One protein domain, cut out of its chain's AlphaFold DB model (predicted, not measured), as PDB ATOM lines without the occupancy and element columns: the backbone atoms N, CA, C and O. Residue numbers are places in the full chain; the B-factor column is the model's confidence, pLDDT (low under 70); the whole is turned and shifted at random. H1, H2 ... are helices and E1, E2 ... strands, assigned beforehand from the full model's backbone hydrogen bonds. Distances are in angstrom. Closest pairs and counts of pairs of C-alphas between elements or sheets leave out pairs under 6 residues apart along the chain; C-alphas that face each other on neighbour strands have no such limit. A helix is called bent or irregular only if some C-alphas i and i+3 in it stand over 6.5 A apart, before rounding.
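AT A GLANCE: This is residues 215 to 268 of the 330 residues of an uncharacterized protein of Spizellomyces punctatus (strain DAOM BR117) (UniProt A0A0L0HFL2). Two helices, H1 then H2, stand free as an arm sticking out from a small antiparallel sheet, E1, E2, E3, with short H3 at its far end. The sheet is a meander, each strand the antiparallel neighbour of the one before. The 54 printed residues, in order H1 H2 E1 E2 E3 H3, are mixed, loose (radius of gyration of the C-alphas 14.3 A), and flat, spanning 41 by 28 by 12 A.

HOW THE PARTS SIT: Start with H1, residues 215 to 224, and H2, residues 226 to 235: close but not clearly touching, C-alphas of Ala 223 and Asn 229 closest at 7.9 A, at a steep tilt of 45 degrees, the same way. Next, E1, residues 239 to 241, and E2, residues 248 to 253, form a hairpin; look at N 239 and O 253, 3.1 A. E2 and E3, residues 259 to 263, form another; N 260 and O 252, 2.8 A. H3, residues 264 to 268, only grazes the sheet; C-alphas of Leu 249 and Ala 264 are closest to E2, 5.9 A. Every O i to N i+4 pair is within hydrogen-bond range in H1 and H3, 4 of 6 in irregular H2, where C-alphas 228 and 231 are 7.6 A apart.

IN THESE COORDINATES: Find C-alpha 215 at (-31.119, 44.133, -19.355); H1 runs 14.4 A, H2 13.9 A, E2 12.8 A. H3 ends at C-alpha 268, (-15.351, 17.890, 8.258).

THE WHOLE: The printed part has no cut and no long link; pLDDT is under 70 at 224, 226, 233 and 237 to 246.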
ATOM      1  N   LYS A 215     -30.186  45.002 -18.624       78.81
ATOM      2  CA  LYS A 215     -31.119  44.133 -19.355       78.81
ATOM      3  C   LYS A 215     -30.554  42.736 -19.647       78.81
ATOM      4  O   LYS A 215     -31.225  41.740 -19.434       78.81
ATOM      5  N   SER A 216     -29.293  42.637 -20.068       78.62
ATOM      6  CA  SER A 216     -28.662  41.328 -20.294       78.62
ATOM      7  C   SER A 216     -28.472  40.540 -18.996       78.62
ATOM      8  O   SER A 216     -28.539  39.313 -19.020       78.62
ATOM      9  N   LEU A 217     -28.212  41.226 -17.881       77.00
ATOM     10  CA  LEU A 217     -28.117  40.601 -16.564       77.00
ATOM     11  C   LEU A 217     -29.498  40.148 -16.072       77.00
ATOM     12  O   LEU A 217     -29.632  39.057 -15.528       77.00
ATOM     13  N   GLU A 218     -30.517  40.977 -16.302       76.94
ATOM     14  CA  GLU A 218     -31.926  40.712 -16.022       76.94
ATOM     15  C   GLU A 218     -32.397  39.430 -16.726       76.94
ATOM     16  O   GLU A 218     -32.938  38.526 -16.082       76.94
ATOM     17  N   ASP A 219     -32.113  39.320 -18.026       80.31
ATOM     18  CA  ASP A 219     -32.439  38.160 -18.858       80.31
ATOM     19  C   ASP A 219     -31.715  36.890 -18.383       80.31
ATOM     20  O   ASP A 219     -32.324  35.822 -18.296       80.31
ATOM     21  N   GLU A 220     -30.435  36.996 -18.015       79.31
ATOM     22  CA  GLU A 220     -29.634  35.876 -17.507       79.31
ATOM     23  C   GLU A 220     -30.141  35.377 -16.149       79.31
ATOM     24  O   GLU A 220     -30.311  34.173 -15.957       79.31
ATOM     25  N   VAL A 221     -30.456  36.290 -15.226       76.25
ATOM     26  CA  VAL A 221     -31.059  35.946 -13.930       76.25
ATOM     27  C   VAL A 221     -32.432  35.307 -14.148       76.25
ATOM     28  O   VAL A 221     -32.707  34.249 -13.588       76.25
ATOM     29  N   LYS A 222     -33.278  35.878 -15.020       75.81
ATOM     30  CA  LYS A 222     -34.589  35.310 -15.382       75.81
ATOM     31  C   LYS A 222     -34.468  33.916 -16.004       75.81
ATOM     32  O   LYS A 222     -35.351  33.093 -15.775       75.81
ATOM     33  N   ALA A 223     -33.418  33.646 -16.779       75.50
ATOM     34  CA  ALA A 223     -33.164  32.342 -17.388       75.50
ATOM     35  C   ALA A 223     -32.724  31.272 -16.375       75.50
ATOM     36  O   ALA A 223     -32.897  30.089 -16.650       75.50
ATOM     37  N   GLN A 224     -32.201  31.653 -15.206       68.94
ATOM     38  CA  GLN A 224     -31.787  30.716 -14.150       68.94
ATOM     39  C   GLN A 224     -32.941  30.234 -13.258       68.94
ATOM     40  O   GLN A 224     -32.773  29.267 -12.516       68.94
ATOM     41  N   TYR A 225     -34.116  30.869 -13.318       70.06
ATOM     42  CA  TYR A 225     -35.260  30.442 -12.511       70.06
ATOM     43  C   TYR A 225     -35.714  29.031 -12.893       70.06
ATOM     44  O   TYR A 225     -35.877  28.695 -14.071       70.06
ATOM     45  N   MET A 226     -35.960  28.212 -11.867       66.44
ATOM     46  CA  MET A 226     -36.325  26.801 -12.016       66.44
ATOM     47  C   MET A 226     -37.547  26.613 -12.921       66.44
ATOM     48  O   MET A 226     -37.565  25.705 -13.746       66.44
ATOM     49  N   GLU A 227     -38.537  27.503 -12.828       71.12
ATOM     50  CA  GLU A 227     -39.781  27.445 -13.604       71.12
ATOM     51  C   GLU A 227     -39.547  27.394 -15.119       71.12
ATOM     52  O   GLU A 227     -40.245  26.671 -15.826       71.12
ATOM     53  N   LYS A 228     -38.515  28.089 -15.612       74.12
ATOM     54  CA  LYS A 228     -38.168  28.114 -17.040       74.12
ATOM     55  C   LYS A 228     -37.345  26.909 -17.495       74.12
ATOM     56  O   LYS A 228     -37.239  26.671 -18.692       74.12
ATOM     57  N   ASN A 229     -36.787  26.147 -16.556       74.75
ATOM     58  CA  ASN A 229     -35.910  25.004 -16.828       74.75
ATOM     59  C   ASN A 229     -36.538  23.651 -16.449       74.75
ATOM     60  O   ASN A 229     -35.995  22.606 -16.797       74.75
ATOM     61  N   LEU A 230     -37.709  23.649 -15.797       74.50
ATOM     62  CA  LEU A 230     -38.442  22.447 -15.377       74.50
ATOM     63  C   LEU A 230     -38.608  21.384 -16.480       74.50
ATOM     64  O   LEU A 230     -38.381  20.211 -16.180       74.50
ATOM     65  N   PRO A 231     -38.979  21.727 -17.733       78.81
ATOM     66  CA  PRO A 231     -39.115  20.732 -18.797       78.81
ATOM     67  C   PRO A 231     -37.791  20.029 -19.117       78.81
ATOM     68  O   PRO A 231     -37.760  18.806 -19.220       78.81
ATOM     69  N   ALA A 232     -36.691  20.783 -19.202       74.75
ATOM     70  CA  ALA A 232     -35.362  20.235 -19.465       74.75
ATOM     71  C   ALA A 232     -34.862  19.379 -18.290       74.75
ATOM     72  O   ALA A 232     -34.316  18.301 -18.509       74.75
ATOM     73  N   CYS A 233     -35.116  19.806 -17.048       68.94
ATOM     74  CA  CYS A 233     -34.790  19.023 -15.857       68.94
ATOM     75  C   CYS A 233     -35.570  17.701 -15.786       68.94
ATOM     76  O   CYS A 233     -35.017  16.700 -15.350       68.94
ATOM     77  N   ARG A 234     -36.843  17.683 -16.209       74.62
ATOM     78  CA  ARG A 234     -37.690  16.473 -16.215       74.62
ATOM     79  C   ARG A 234     -37.345  15.487 -17.330       74.62
ATOM     80  O   ARG A 234     -37.647  14.310 -17.193       74.62
ATOM     81  N   ALA A 235     -36.765  15.970 -18.427       79.06
ATOM     82  CA  ALA A 235     -36.377  15.150 -19.573       79.06
ATOM     83  C   ALA A 235     -34.962  14.552 -19.449       79.06
ATOM     84  O   ALA A 235     -34.578  13.726 -20.273       79.06
ATOM     85  N   ALA A 236     -34.173  14.983 -18.460       72.88
ATOM     86  CA  ALA A 236     -32.814  14.500 -18.253       72.88
ATOM     87  C   ALA A 236     -32.809  13.079 -17.664       72.88
ATOM     88  O   ALA A 236     -33.477  12.813 -16.669       72.88
ATOM     89  N   GLU A 237     -32.020  12.183 -18.260       69.25
ATOM     90  CA  GLU A 237     -31.879  10.792 -17.806       69.25
ATOM     91  C   GLU A 237     -31.160  10.708 -16.452       69.25
ATOM     92  O   GLU A 237     -31.621  10.028 -15.547       69.25
ATOM     93  N   ASN A 238     -30.075  11.465 -16.271       64.62
ATOM     94  CA  ASN A 238     -29.355  11.565 -15.001       64.62
ATOM     95  C   ASN A 238     -29.441  12.993 -14.467       64.62
ATOM     96  O   ASN A 238     -29.179  13.950 -15.202       64.62
ATOM     97  N   VAL A 239     -29.757  13.145 -13.180       65.31
ATOM     98  CA  VAL A 239     -29.924  14.453 -12.544       65.31
ATOM     99  C   VAL A 239     -28.828  14.648 -11.499       65.31
ATOM    100  O   VAL A 239     -28.873  14.128 -10.383       65.31
ATOM    101  N   VAL A 240     -27.816  15.440 -11.850       60.06
ATOM    102  CA  VAL A 240     -26.806  15.903 -10.892       60.06
ATOM    103  C   VAL A 240     -27.259  17.252 -10.347       60.06
ATOM    104  O   VAL A 240     -27.310  18.232 -11.089       60.06
ATOM    105  N   VAL A 241     -27.597  17.308  -9.059       62.72
ATOM    106  CA  VAL A 241     -28.051  18.541  -8.404       62.72
ATOM    107  C   VAL A 241     -26.960  19.019  -7.460       62.72
ATOM    108  O   VAL A 241     -26.650  18.384  -6.457       62.72
ATOM    109  N   ILE A 242     -26.367  20.166  -7.758       57.38
ATOM    110  CA  ILE A 242     -25.430  20.811  -6.840       57.38
ATOM    111  C   ILE A 242     -26.227  21.855  -6.066       57.38
ATOM    112  O   ILE A 242     -26.847  22.724  -6.675       57.38
ATOM    113  N   ASP A 243     -26.199  21.778  -4.738       60.81
ATOM    114  CA  ASP A 243     -26.710  22.828  -3.853       60.81
ATOM    115  C   ASP A 243     -25.517  23.577  -3.232       60.81
ATOM    116  O   ASP A 243     -25.097  23.295  -2.099       60.81
ATOM    117  N   PRO A 244     -24.869  24.476  -4.000       49.38
ATOM    118  CA  PRO A 244     -23.730  25.216  -3.493       49.38
ATOM    119  C   PRO A 244     -24.205  26.103  -2.334       49.38
ATOM    120  O   PRO A 244     -25.008  27.005  -2.538       49.38
ATOM    121  N   ASN A 245     -23.662  25.859  -1.134       47.38
ATOM    122  CA  ASN A 245     -23.946  26.523   0.157       47.38
ATOM    123  C   ASN A 245     -24.959  25.858   1.111       47.38
ATOM    124  O   ASN A 245     -25.373  26.503   2.082       47.38
ATOM    125  N   LYS A 246     -25.311  24.576   0.951       61.94
ATOM    126  CA  LYS A 246     -26.102  23.849   1.970       61.94
ATOM    127  C   LYS A 246     -25.364  22.630   2.540       61.94
ATOM    128  O   LYS A 246     -24.149  22.496   2.433       61.94
ATOM    129  N   ARG A 247     -26.101  21.787   3.275       72.19
ATOM    130  CA  ARG A 247     -25.602  20.616   4.025       72.19
ATOM    131  C   ARG A 247     -24.843  19.619   3.138       72.19
ATOM    132  O   ARG A 247     -23.891  18.990   3.613       72.19
ATOM    133  N   ASP A 248     -25.261  19.506   1.883       77.44
ATOM    134  CA  ASP A 248     -24.773  18.530   0.920       77.44
ATOM    135  C   ASP A 248     -23.902  19.257  -0.109       77.44
ATOM    136  O   ASP A 248     -24.390  20.043  -0.911       77.44
ATOM    137  N   LEU A 249     -22.587  19.031  -0.040       77.00
ATOM    138  CA  LEU A 249     -21.606  19.651  -0.936       77.00
ATOM    139  C   LEU A 249     -21.709  19.088  -2.358       77.00
ATOM    140  O   LEU A 249     -21.402  19.786  -3.321       77.00
ATOM    141  N   LEU A 250     -22.113  17.823  -2.471       79.00
ATOM    142  CA  LEU A 250     -22.407  17.154  -3.730       79.00
ATOM    143  C   LEU A 250     -23.593  16.215  -3.513       79.00
ATOM    144  O   LEU A 250     -23.571  15.406  -2.581       79.00
ATOM    145  N   TYR A 251     -24.600  16.314  -4.374       78.06
ATOM    146  CA  TYR A 251     -25.723  15.388  -4.424       78.06
ATOM    147  C   TYR A 251     -25.926  14.929  -5.871       78.06
ATOM    148  O   TYR A 251     -26.098  15.731  -6.787       78.06
ATOM    149  N   CYS A 252     -25.882  13.625  -6.099       75.56
ATOM    150  CA  CYS A 252     -26.085  13.038  -7.417       75.56
ATOM    151  C   CYS A 252     -27.200  12.006  -7.321       75.56
ATOM    152  O   CYS A 252     -27.201  11.208  -6.383       75.56
ATOM    153  N   GLN A 253     -28.102  12.000  -8.299       76.25
ATOM    154  CA  GLN A 253     -29.098  10.953  -8.463       76.25
ATOM    155  C   GLN A 253     -29.052  10.430  -9.902       76.25
ATOM    156  O   GLN A 253     -29.079  11.211 -10.855       76.25
ATOM    157  N   ASP A 254     -28.934   9.113 -10.057       75.62
ATOM    158  CA  ASP A 254     -29.021   8.471 -11.370       75.62
ATOM    159  C   ASP A 254     -30.484   8.251 -11.807       75.62
ATOM    160  O   ASP A 254     -31.426   8.469 -11.036       75.62
ATOM    161  N   SER A 255     -30.671   7.802 -13.050       72.19
ATOM    162  CA  SER A 255     -31.983   7.478 -13.636       72.19
ATOM    163  C   SER A 255     -32.764   6.389 -12.886       72.19
ATOM    164  O   SER A 255     -33.988   6.309 -13.005       72.19
ATOM    165  N   LEU A 256     -32.073   5.554 -12.105       77.12
ATOM    166  CA  LEU A 256     -32.635   4.446 -11.329       77.12
ATOM    167  C   LEU A 256     -33.010   4.866  -9.899       77.12
ATOM    168  O   LEU A 256     -33.548   4.064  -9.134       77.12
ATOM    169  N   GLY A 257     -32.745   6.123  -9.534       74.75
ATOM    170  CA  GLY A 257     -33.009   6.673  -8.212       74.75
ATOM    171  C   GLY A 257     -31.901   6.413  -7.188       74.75
ATOM    172  O   GLY A 257     -32.077   6.771  -6.022       74.75
ATOM    173  N   THR A 258     -30.759   5.849  -7.589       81.31
ATOM    174  CA  THR A 258     -29.581   5.677  -6.732       81.31
ATOM    175  C   THR A 258     -28.975   7.035  -6.422       81.31
ATOM    176  O   THR A 258     -28.690   7.829  -7.318       81.31
ATOM    177  N   THR A 259     -28.735   7.299  -5.140       83.25
ATOM    178  CA  THR A 259     -28.215   8.592  -4.691       83.25
ATOM    179  C   THR A 259     -26.783   8.482  -4.181       83.25
ATOM    180  O   THR A 259     -26.500   7.650  -3.318       83.25
ATOM    181  N   PHE A 260     -25.907   9.387  -4.616       82.12
ATOM    182  CA  PHE A 260     -24.613   9.654  -3.985       82.12
ATOM    183  C   PHE A 260     -24.647  11.020  -3.300       82.12
ATOM    184  O   PHE A 260     -25.080  12.009  -3.889       82.12
ATOM    185  N   ARG A 261     -24.171  11.093  -2.053       85.62
ATOM    186  CA  ARG A 261     -24.181  12.330  -1.270       85.62
ATOM    187  C   ARG A 261     -22.865  12.533  -0.536       85.62
ATOM    188  O   ARG A 261     -22.523  11.739   0.334       85.62
ATOM    189  N   TYR A 262     -22.199  13.650  -0.808       85.69
ATOM    190  CA  TYR A 262     -21.046  14.120  -0.048       85.69
ATOM    191  C   TYR A 262     -21.441  15.328   0.795       85.69
ATOM    192  O   TYR A 262     -21.830  16.370   0.271       85.69
ATOM    193  N   THR A 263     -21.369  15.198   2.119       86.81
ATOM    194  CA  THR A 263     -21.872  16.236   3.035       86.81
ATOM    195  C   THR A 263     -20.751  17.084   3.622       86.81
ATOM    196  O   THR A 263     -19.622  16.622   3.796       86.81
ATOM    197  N   ALA A 264     -21.078  18.308   4.038       84.12
ATOM    198  CA  ALA A 264     -20.148  19.155   4.784       84.12
ATOM    199  C   ALA A 264     -19.673  18.481   6.087       84.12
ATOM    200  O   ALA A 264     -18.517  18.626   6.479       84.12
ATOM    201  N   ASN A 265     -20.539  17.687   6.731       86.44
ATOM    202  CA  ASN A 265     -20.186  16.913   7.924       86.44
ATOM    203  C   ASN A 265     -19.177  15.802   7.627       86.44
ATOM    204  O   ASN A 265     -18.259  15.598   8.418       86.44
ATOM    205  N   GLN A 266     -19.348  15.102   6.506       87.56
ATOM    206  CA  GLN A 266     -18.427  14.061   6.066       87.56
ATOM    207  C   GLN A 266     -17.050  14.656   5.758       87.56
ATOM    208  O   GLN A 266     -16.067  14.230   6.357       87.56
ATOM    209  N   ARG A 267     -16.991  15.732   4.962       87.31
ATOM    210  CA  ARG A 267     -15.747  16.480   4.727       87.31
ATOM    211  C   ARG A 267     -15.090  16.912   6.034       87.31
ATOM    212  O   ARG A 267     -13.876  16.804   6.186       87.31
ATOM    213  N   ALA A 268     -15.877  17.411   6.987       86.62
ATOM    214  CA  ALA A 268     -15.351  17.890   8.258       86.62
ATOM    215  C   ALA A 268     -14.711  16.774   9.105       86.62
ATOM    216  O   ALA A 268     -13.754  17.046   9.832       86.62
TER     217      ALA A 268